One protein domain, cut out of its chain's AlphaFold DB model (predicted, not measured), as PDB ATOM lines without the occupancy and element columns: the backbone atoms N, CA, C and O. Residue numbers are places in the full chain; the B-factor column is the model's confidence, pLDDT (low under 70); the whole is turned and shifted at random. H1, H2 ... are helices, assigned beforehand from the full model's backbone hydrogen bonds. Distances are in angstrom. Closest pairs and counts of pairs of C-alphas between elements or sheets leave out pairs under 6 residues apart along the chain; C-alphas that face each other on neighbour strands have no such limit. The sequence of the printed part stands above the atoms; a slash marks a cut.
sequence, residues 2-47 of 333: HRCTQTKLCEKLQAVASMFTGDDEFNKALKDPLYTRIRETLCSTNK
ATOM      1  N   HIS A   2      25.668 -16.789  19.443       52.41
ATOM      2  CA  HIS A   2      26.583 -17.310  20.488       52.41
ATOM      3  C   HIS A   2      26.019 -18.315  21.514       52.41
ATOM      4  O   HIS A   2      26.736 -19.241  21.889       52.41
ATOM      5  N   ARG A   3      24.755 -18.206  21.956       53.84
ATOM      6  CA  ARG A   3      24.219 -19.159  22.954       53.84
ATOM      7  C   ARG A   3      24.260 -20.615  22.465       53.84
ATOM      8  O   ARG A   3      24.542 -21.497  23.258       53.84
ATOM      9  N   CYS A   4      24.066 -20.859  21.164       59.16
ATOM     10  CA  CYS A   4      24.067 -22.207  20.581       59.16
ATOM     11  C   CYS A   4      25.480 -22.812  20.445       59.16
ATOM     12  O   CYS A   4      25.634 -24.032  20.464       59.16
ATOM     13  N   THR A   5      26.525 -21.986  20.323       64.12
ATOM     14  CA  THR A   5      27.915 -22.474  20.332       64.12
ATOM     15  C   THR A   5      28.383 -22.817  21.744       64.12
ATOM     16  O   THR A   5      29.137 -23.770  21.911       64.12
ATOM     17  N   GLN A   6      27.894 -22.096  22.760       67.31
ATOM     18  CA  GLN A   6      28.243 -22.340  24.159       67.31
ATOM     19  C   GLN A   6      27.643 -23.655  24.688       67.31
ATOM     20  O   GLN A   6      28.371 -24.427  25.308       67.31
ATOM     21  N   THR A   7      26.376 -23.976  24.376       73.50
ATOM     22  CA  THR A   7      25.774 -25.277  24.746       73.50
ATOM     23  C   THR A   7      26.540 -26.447  24.139       73.50
ATOM     24  O   THR A   7      26.955 -27.340  24.864       73.50
ATOM     25  N   LYS A   8      26.832 -26.394  22.832       71.69
ATOM     26  CA  LYS A   8      27.569 -27.458  22.120       71.69
ATOM     27  C   LYS A   8      28.994 -27.673  22.631       71.69
ATOM     28  O   LYS A   8      29.541 -28.761  22.472       71.69
ATOM     29  N   LEU A   9      29.627 -26.640  23.187       77.56
ATOM     30  CA  LEU A   9      30.952 -26.759  23.797       77.56
ATOM     31  C   LEU A   9      30.848 -27.352  25.211       77.56
ATOM     32  O   LEU A   9      31.637 -28.227  25.554       77.56
ATOM     33  N   CYS A  10      29.825 -26.960  25.977       78.12
ATOM     34  CA  CYS A  10      29.522 -27.537  27.287       78.12
ATOM     35  C   CYS A  10      29.181 -29.038  27.190       78.12
ATOM     36  O   CYS A  10      29.791 -29.847  27.878       78.12
ATOM     37  N   GLU A  11      28.309 -29.428  26.252       77.81
ATOM     38  CA  GLU A  11      27.963 -30.829  25.953       77.81
ATOM     39  C   GLU A  11      29.202 -31.671  25.605       77.81
ATOM     40  O   GLU A  11      29.334 -32.805  26.060       77.81
ATOM     41  N   LYS A  12      30.145 -31.114  24.832       76.81
ATOM     42  CA  LYS A  12      31.404 -31.796  24.494       76.81
ATOM     43  C   LYS A  12      32.320 -31.973  25.701       76.81
ATOM     44  O   LYS A  12      32.882 -33.052  25.861       76.81
ATOM     45  N   LEU A  13      32.464 -30.952  26.548       79.81
ATOM     46  CA  LEU A  13      33.254 -31.059  27.777       79.81
ATOM     47  C   LEU A  13      32.618 -32.046  28.766       79.81
ATOM     48  O   LEU A  13      33.327 -32.867  29.336       79.81
ATOM     49  N   GLN A  14      31.289 -32.037  28.900       82.81
ATOM     50  CA  GLN A  14      30.550 -32.993  29.722       82.81
ATOM     51  C   GLN A  14      30.681 -34.428  29.192       82.81
ATOM     52  O   GLN A  14      30.878 -35.346  29.982       82.81
ATOM     53  N   ALA A  15      30.637 -34.635  27.871       78.12
ATOM     54  CA  ALA A  15      30.874 -35.945  27.269       78.12
ATOM     55  C   ALA A  15      32.306 -36.447  27.528       78.12
ATOM     56  O   ALA A  15      32.485 -37.601  27.900       78.12
ATOM     57  N   VAL A  16      33.319 -35.580  27.399       69.06
ATOM     58  CA  VAL A  16      34.721 -35.926  27.700       69.06
ATOM     59  C   VAL A  16      34.913 -36.243  29.186       69.06
ATOM     60  O   VAL A  16      35.524 -37.258  29.508       69.06
ATOM     61  N   ALA A  17      34.336 -35.447  30.091       70.31
ATOM     62  CA  ALA A  17      34.369 -35.718  31.529       70.31
ATOM     63  C   ALA A  17      33.630 -37.019  31.892       70.31
ATOM     64  O   ALA A  17      34.131 -37.807  32.684       70.31
ATOM     65  N   SER A  18      32.487 -37.302  31.258       69.00
ATOM     66  CA  SER A  18      31.739 -38.553  31.450       69.00
ATOM     67  C   SER A  18      32.445 -39.788  30.878       69.00
ATOM     68  O   SER A  18      32.109 -40.904  31.272       69.00
ATOM     69  N   MET A  19      33.384 -39.617  29.943       70.31
ATOM     70  CA  MET A  19      34.263 -40.688  29.461       70.31
ATOM     71  C   MET A  19      35.490 -40.888  30.357       70.31
ATOM     72  O   MET A  19      36.142 -41.927  30.260       70.31
ATOM     73  N   PHE A  20      35.797 -39.935  31.242       66.00
ATOM     74  CA  PHE A  20      36.822 -40.092  32.264       66.00
ATOM     75  C   PHE A  20      36.255 -40.886  33.447       66.00
ATOM     76  O   PHE A  20      35.944 -40.351  34.510       66.00
ATOM     77  N   THR A  21      36.127 -42.201  33.259       72.81
ATOM     78  CA  THR A  21      36.035 -43.130  34.387       72.81
ATOM     79  C   THR A  21      37.361 -43.054  35.137       72.81
ATOM     80  O   THR A  21      38.346 -43.651  34.701       72.81
ATOM     81  N   GLY A  22      37.401 -42.252  36.203       74.88
ATOM     82  CA  GLY A  22      38.595 -42.093  37.027       74.88
ATOM     83  C   GLY A  22      39.052 -43.455  37.530       74.88
ATOM     84  O   GLY A  22      38.287 -44.146  38.197       74.88
ATOM     85  N   ASP A  23      40.271 -43.839  37.167       85.12
ATOM     86  CA  ASP A  23      40.833 -45.140  37.509       85.12
ATOM     87  C   ASP A  23      40.906 -45.294  39.038       85.12
ATOM     88  O   ASP A  23      41.388 -44.397  39.738       85.12
ATOM     89  N   ASP A  24      40.422 -46.414  39.571       88.62
ATOM     90  CA  ASP A  24      40.506 -46.721  41.001       88.62
ATOM     91  C   ASP A  24      41.970 -46.768  41.472       88.62
ATOM     92  O   ASP A  24      42.273 -46.362  42.597       88.62
ATOM     93  N   GLU A  25      42.900 -47.180  40.603       90.94
ATOM     94  CA  GLU A  25      44.338 -47.153  40.879       90.94
ATOM     95  C   GLU A  25      44.869 -45.714  40.964       90.94
ATOM     96  O   GLU A  25      45.648 -45.395  41.866       90.94
ATOM     97  N   PHE A  26      44.381 -44.807  40.110       86.88
ATOM     98  CA  PHE A  26      44.710 -43.378  40.169       86.88
ATOM     99  C   PHE A  26      44.124 -42.713  41.422       86.88
ATOM    100  O   PHE A  26      44.842 -42.035  42.156       86.88
ATOM    101  N   ASN A  27      42.850 -42.966  41.733       87.69
ATOM    102  CA  ASN A  27      42.202 -42.479  42.955       87.69
ATOM    103  C   ASN A  27      42.896 -42.994  44.226       87.69
ATOM    104  O   ASN A  27      42.957 -42.286  45.233       87.69
ATOM    105  N   LYS A  28      43.446 -44.212  44.190       91.69
ATOM    106  CA  LYS A  28      44.265 -44.774  45.267       91.69
ATOM    107  C   LYS A  28      45.642 -44.111  45.351       91.69
ATOM    108  O   LYS A  28      46.076 -43.804  46.456       91.69
ATOM    109  N   ALA A  29      46.294 -43.831  44.221       92.25
ATOM    110  CA  ALA A  29      47.570 -43.111  44.180       92.25
ATOM    111  C   ALA A  29      47.450 -41.661  44.694       92.25
ATOM    112  O   ALA A  29      48.333 -41.190  45.404       92.25
ATOM    113  N   LEU A  30      46.333 -40.975  44.426       91.00
ATOM    114  CA  LEU A  30      46.044 -39.649  44.997       91.00
ATOM    115  C   LEU A  30      45.854 -39.664  46.526       91.00
ATOM    116  O   LEU A  30      45.980 -38.620  47.163       91.00
ATOM    117  N   LYS A  31      45.553 -40.828  47.114       92.88
ATOM    118  CA  LYS A  31      45.449 -41.039  48.568       92.88
ATOM    119  C   LYS A  31      46.766 -41.518  49.196       92.88
ATOM    120  O   LYS A  31      46.805 -41.748  50.404       92.88
ATOM    121  N   ASP A  32      47.833 -41.681  48.412       96.31
ATOM    122  CA  ASP A  32      49.140 -42.088  48.929       96.31
ATOM    123  C   ASP A  32      49.779 -40.943  49.751       96.31
ATOM    124  O   ASP A  32      49.899 -39.820  49.246       96.31
ATOM    125  N   PRO A  33      50.238 -41.187  50.995       95.38
ATOM    126  CA  PRO A  33      50.925 -40.178  51.807       95.38
ATOM    127  C   PRO A  33      52.143 -39.535  51.123       95.38
ATOM    128  O   PRO A  33      52.480 -38.386  51.424       95.38
ATOM    129  N   LEU A  34      52.809 -40.243  50.204       95.25
ATOM    130  CA  LEU A  34      53.900 -39.707  49.394       95.25
ATOM    131  C   LEU A  34      53.396 -38.661  48.392       95.25
ATOM    132  O   LEU A  34      54.018 -37.607  48.267       95.25
ATOM    133  N   TYR A  35      52.264 -38.910  47.723       95.25
ATOM    134  CA  TYR A  35      51.648 -37.932  46.821       95.25
ATOM    135  C   TYR A  35      51.248 -36.665  47.584       95.25
ATOM    136  O   TYR A  35      51.603 -35.563  47.160       95.25
ATOM    137  N   THR A  36      50.607 -36.815  48.748       93.94
ATOM    138  CA  THR A  36      50.266 -35.692  49.634       93.94
ATOM    139  C   THR A  36      51.508 -34.886  50.013       93.94
ATOM    140  O   THR A  36      51.540 -33.683  49.772       93.94
ATOM    141  N   ARG A  37      52.581 -35.537  50.484       94.94
ATOM    142  CA  ARG A  37      53.840 -34.864  50.851       94.94
ATOM    143  C   ARG A  37      54.493 -34.131  49.673       94.94
ATOM    144  O   ARG A  37      54.995 -33.020  49.845       94.94
ATOM    145  N   ILE A  38      54.501 -34.725  48.479       95.25
ATOM    146  CA  ILE A  38      55.054 -34.090  47.271       95.25
ATOM    147  C   ILE A  38      54.210 -32.868  46.890       95.25
ATOM    148  O   ILE A  38      54.754 -31.792  46.654       95.25
ATOM    149  N   ARG A  39      52.878 -32.998  46.890       92.81
ATOM    150  CA  ARG A  39      51.963 -31.889  46.603       92.81
ATOM    151  C   ARG A  39      52.120 -30.756  47.620       92.81
ATOM    152  O   ARG A  39      52.255 -29.605  47.223       92.81
ATOM    153  N   GLU A  40      52.146 -31.071  48.910       93.19
ATOM    154  CA  GLU A  40      52.297 -30.093  49.991       93.19
ATOM    155  C   GLU A  40      53.634 -29.361  49.938       93.19
ATOM    156  O   GLU A  40      53.649 -28.143  50.083       93.19
ATOM    157  N   THR A  41      54.746 -30.059  49.698       94.00
ATOM    158  CA  THR A  41      56.068 -29.414  49.600       94.00
ATOM    159  C   THR A  41      56.142 -28.476  48.396       94.00
ATOM    160  O   THR A  41      56.483 -27.307  48.573       94.00
ATOM    161  N   LEU A  42      55.715 -28.923  47.208       89.50
ATOM    162  CA  LEU A  42      55.659 -28.084  46.005       89.50
ATOM    163  C   LEU A  42      54.715 -26.880  46.170       89.50
ATOM    164  O   LEU A  42      55.078 -25.760  45.821       89.50
ATOM    165  N   CYS A  43      53.521 -27.069  46.739       83.00
ATOM    166  CA  CYS A  43      52.569 -25.978  46.958       83.00
ATOM    167  C   CYS A  43      52.976 -25.034  48.107       83.00
ATOM    168  O   CYS A  43      52.649 -23.849  48.056       83.00
ATOM    169  N   SER A  44      53.708 -25.510  49.119       78.81
ATOM    170  CA  SER A  44      54.179 -24.673  50.235       78.81
ATOM    171  C   SER A  44      55.320 -23.750  49.820       78.81
ATOM    172  O   SER A  44      55.339 -22.596  50.242       78.81
ATOM    173  N   THR A  45      56.223 -24.201  48.941       64.19
ATOM    174  CA  THR A  45      57.275 -23.345  48.364       64.19
ATOM    175  C   THR A  45      56.688 -22.138  47.622       64.19
ATOM    176  O   THR A  45      57.248 -21.045  47.673       64.19
ATOM    177  N   ASN A  46      55.506 -22.292  47.019       60.19
ATOM    178  CA  ASN A  46      54.830 -21.219  46.288       60.19
ATOM    179  C   ASN A  46      54.293 -20.101  47.206       60.19
ATOM    180  O   ASN A  46      54.098 -18.981  46.740       60.19
ATOM    181  N   LYS A  47      54.101 -20.355  48.512       59.00
ATOM    182  CA  LYS A  47      53.576 -19.355  49.467       59.00
ATOM    183  C   LYS A  47      54.574 -18.254  49.844       59.00
ATOM    184  O   LYS A  47      54.172 -17.269  50.456       59.00
TER     185      LYS A  47
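AT A GLANCE: This is residues 2 to 47 of the 333 residues of an uncharacterized protein of Cannabis sativa (UniProt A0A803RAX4). The long helix H1 makes one arm of a wide, open V, H3 makes the other, and short H2 sits near the bottom between them. No helix touches another, and the space between the two arms is empty. The printed part has 46 residues with three named helices, H1, H2 and H3 in chain order, and no named strand; the class is all helix. The whole is extended, with a radius of gyration of the C-alphas of 17.1 A, and only just flat, spanning 44 by 30 by 7 A.

HOW THE PARTS SIT: H1, residues 2 to 19, is the longest helix by residues. It is apart from H2, residues 24 to 29, though a tight link of 4 residues joins them. H1 is also apart from H3, residues 33 to 47. H2 and H3 are close but not clearly touching, with 1 pair of C-alphas within 8 A, those of Ala 29 and Tyr 35, 7.1 A apart. Their lines stand at a steep tilt of 57 degrees, and they run the same way. Every O i to N i+4 pair is within hydrogen-bond range in H2, against 13 of 14 in H1 and 9 of 11 in H3.

IN THESE COORDINATES: H1 runs 26.2 A from the C-alpha of His 2 at (26.583, -17.310, 20.488) to that of Met 19 at (34.263, -40.688, 29.461). H2, Asp 24 to Ala 29, is 8.5 A long. H3 runs 21.1 A from Pro 33 to the C-alpha of Lys 47 at (53.576, -19.355, 49.467).

THE WHOLE: The two C-alphas farthest apart are those of His 2 and Pro 33, 45.8 A. The printed part has no cut, and the link from H2 to H3, 3 residues, is tight too. Residues 2 to 29, 31 to 38 and 40 to 47 stand free. The mean pLDDT of the printed part is 79.9; it is under 70 at residues 2 to 6, 16, 18, 20 and 45 to 47.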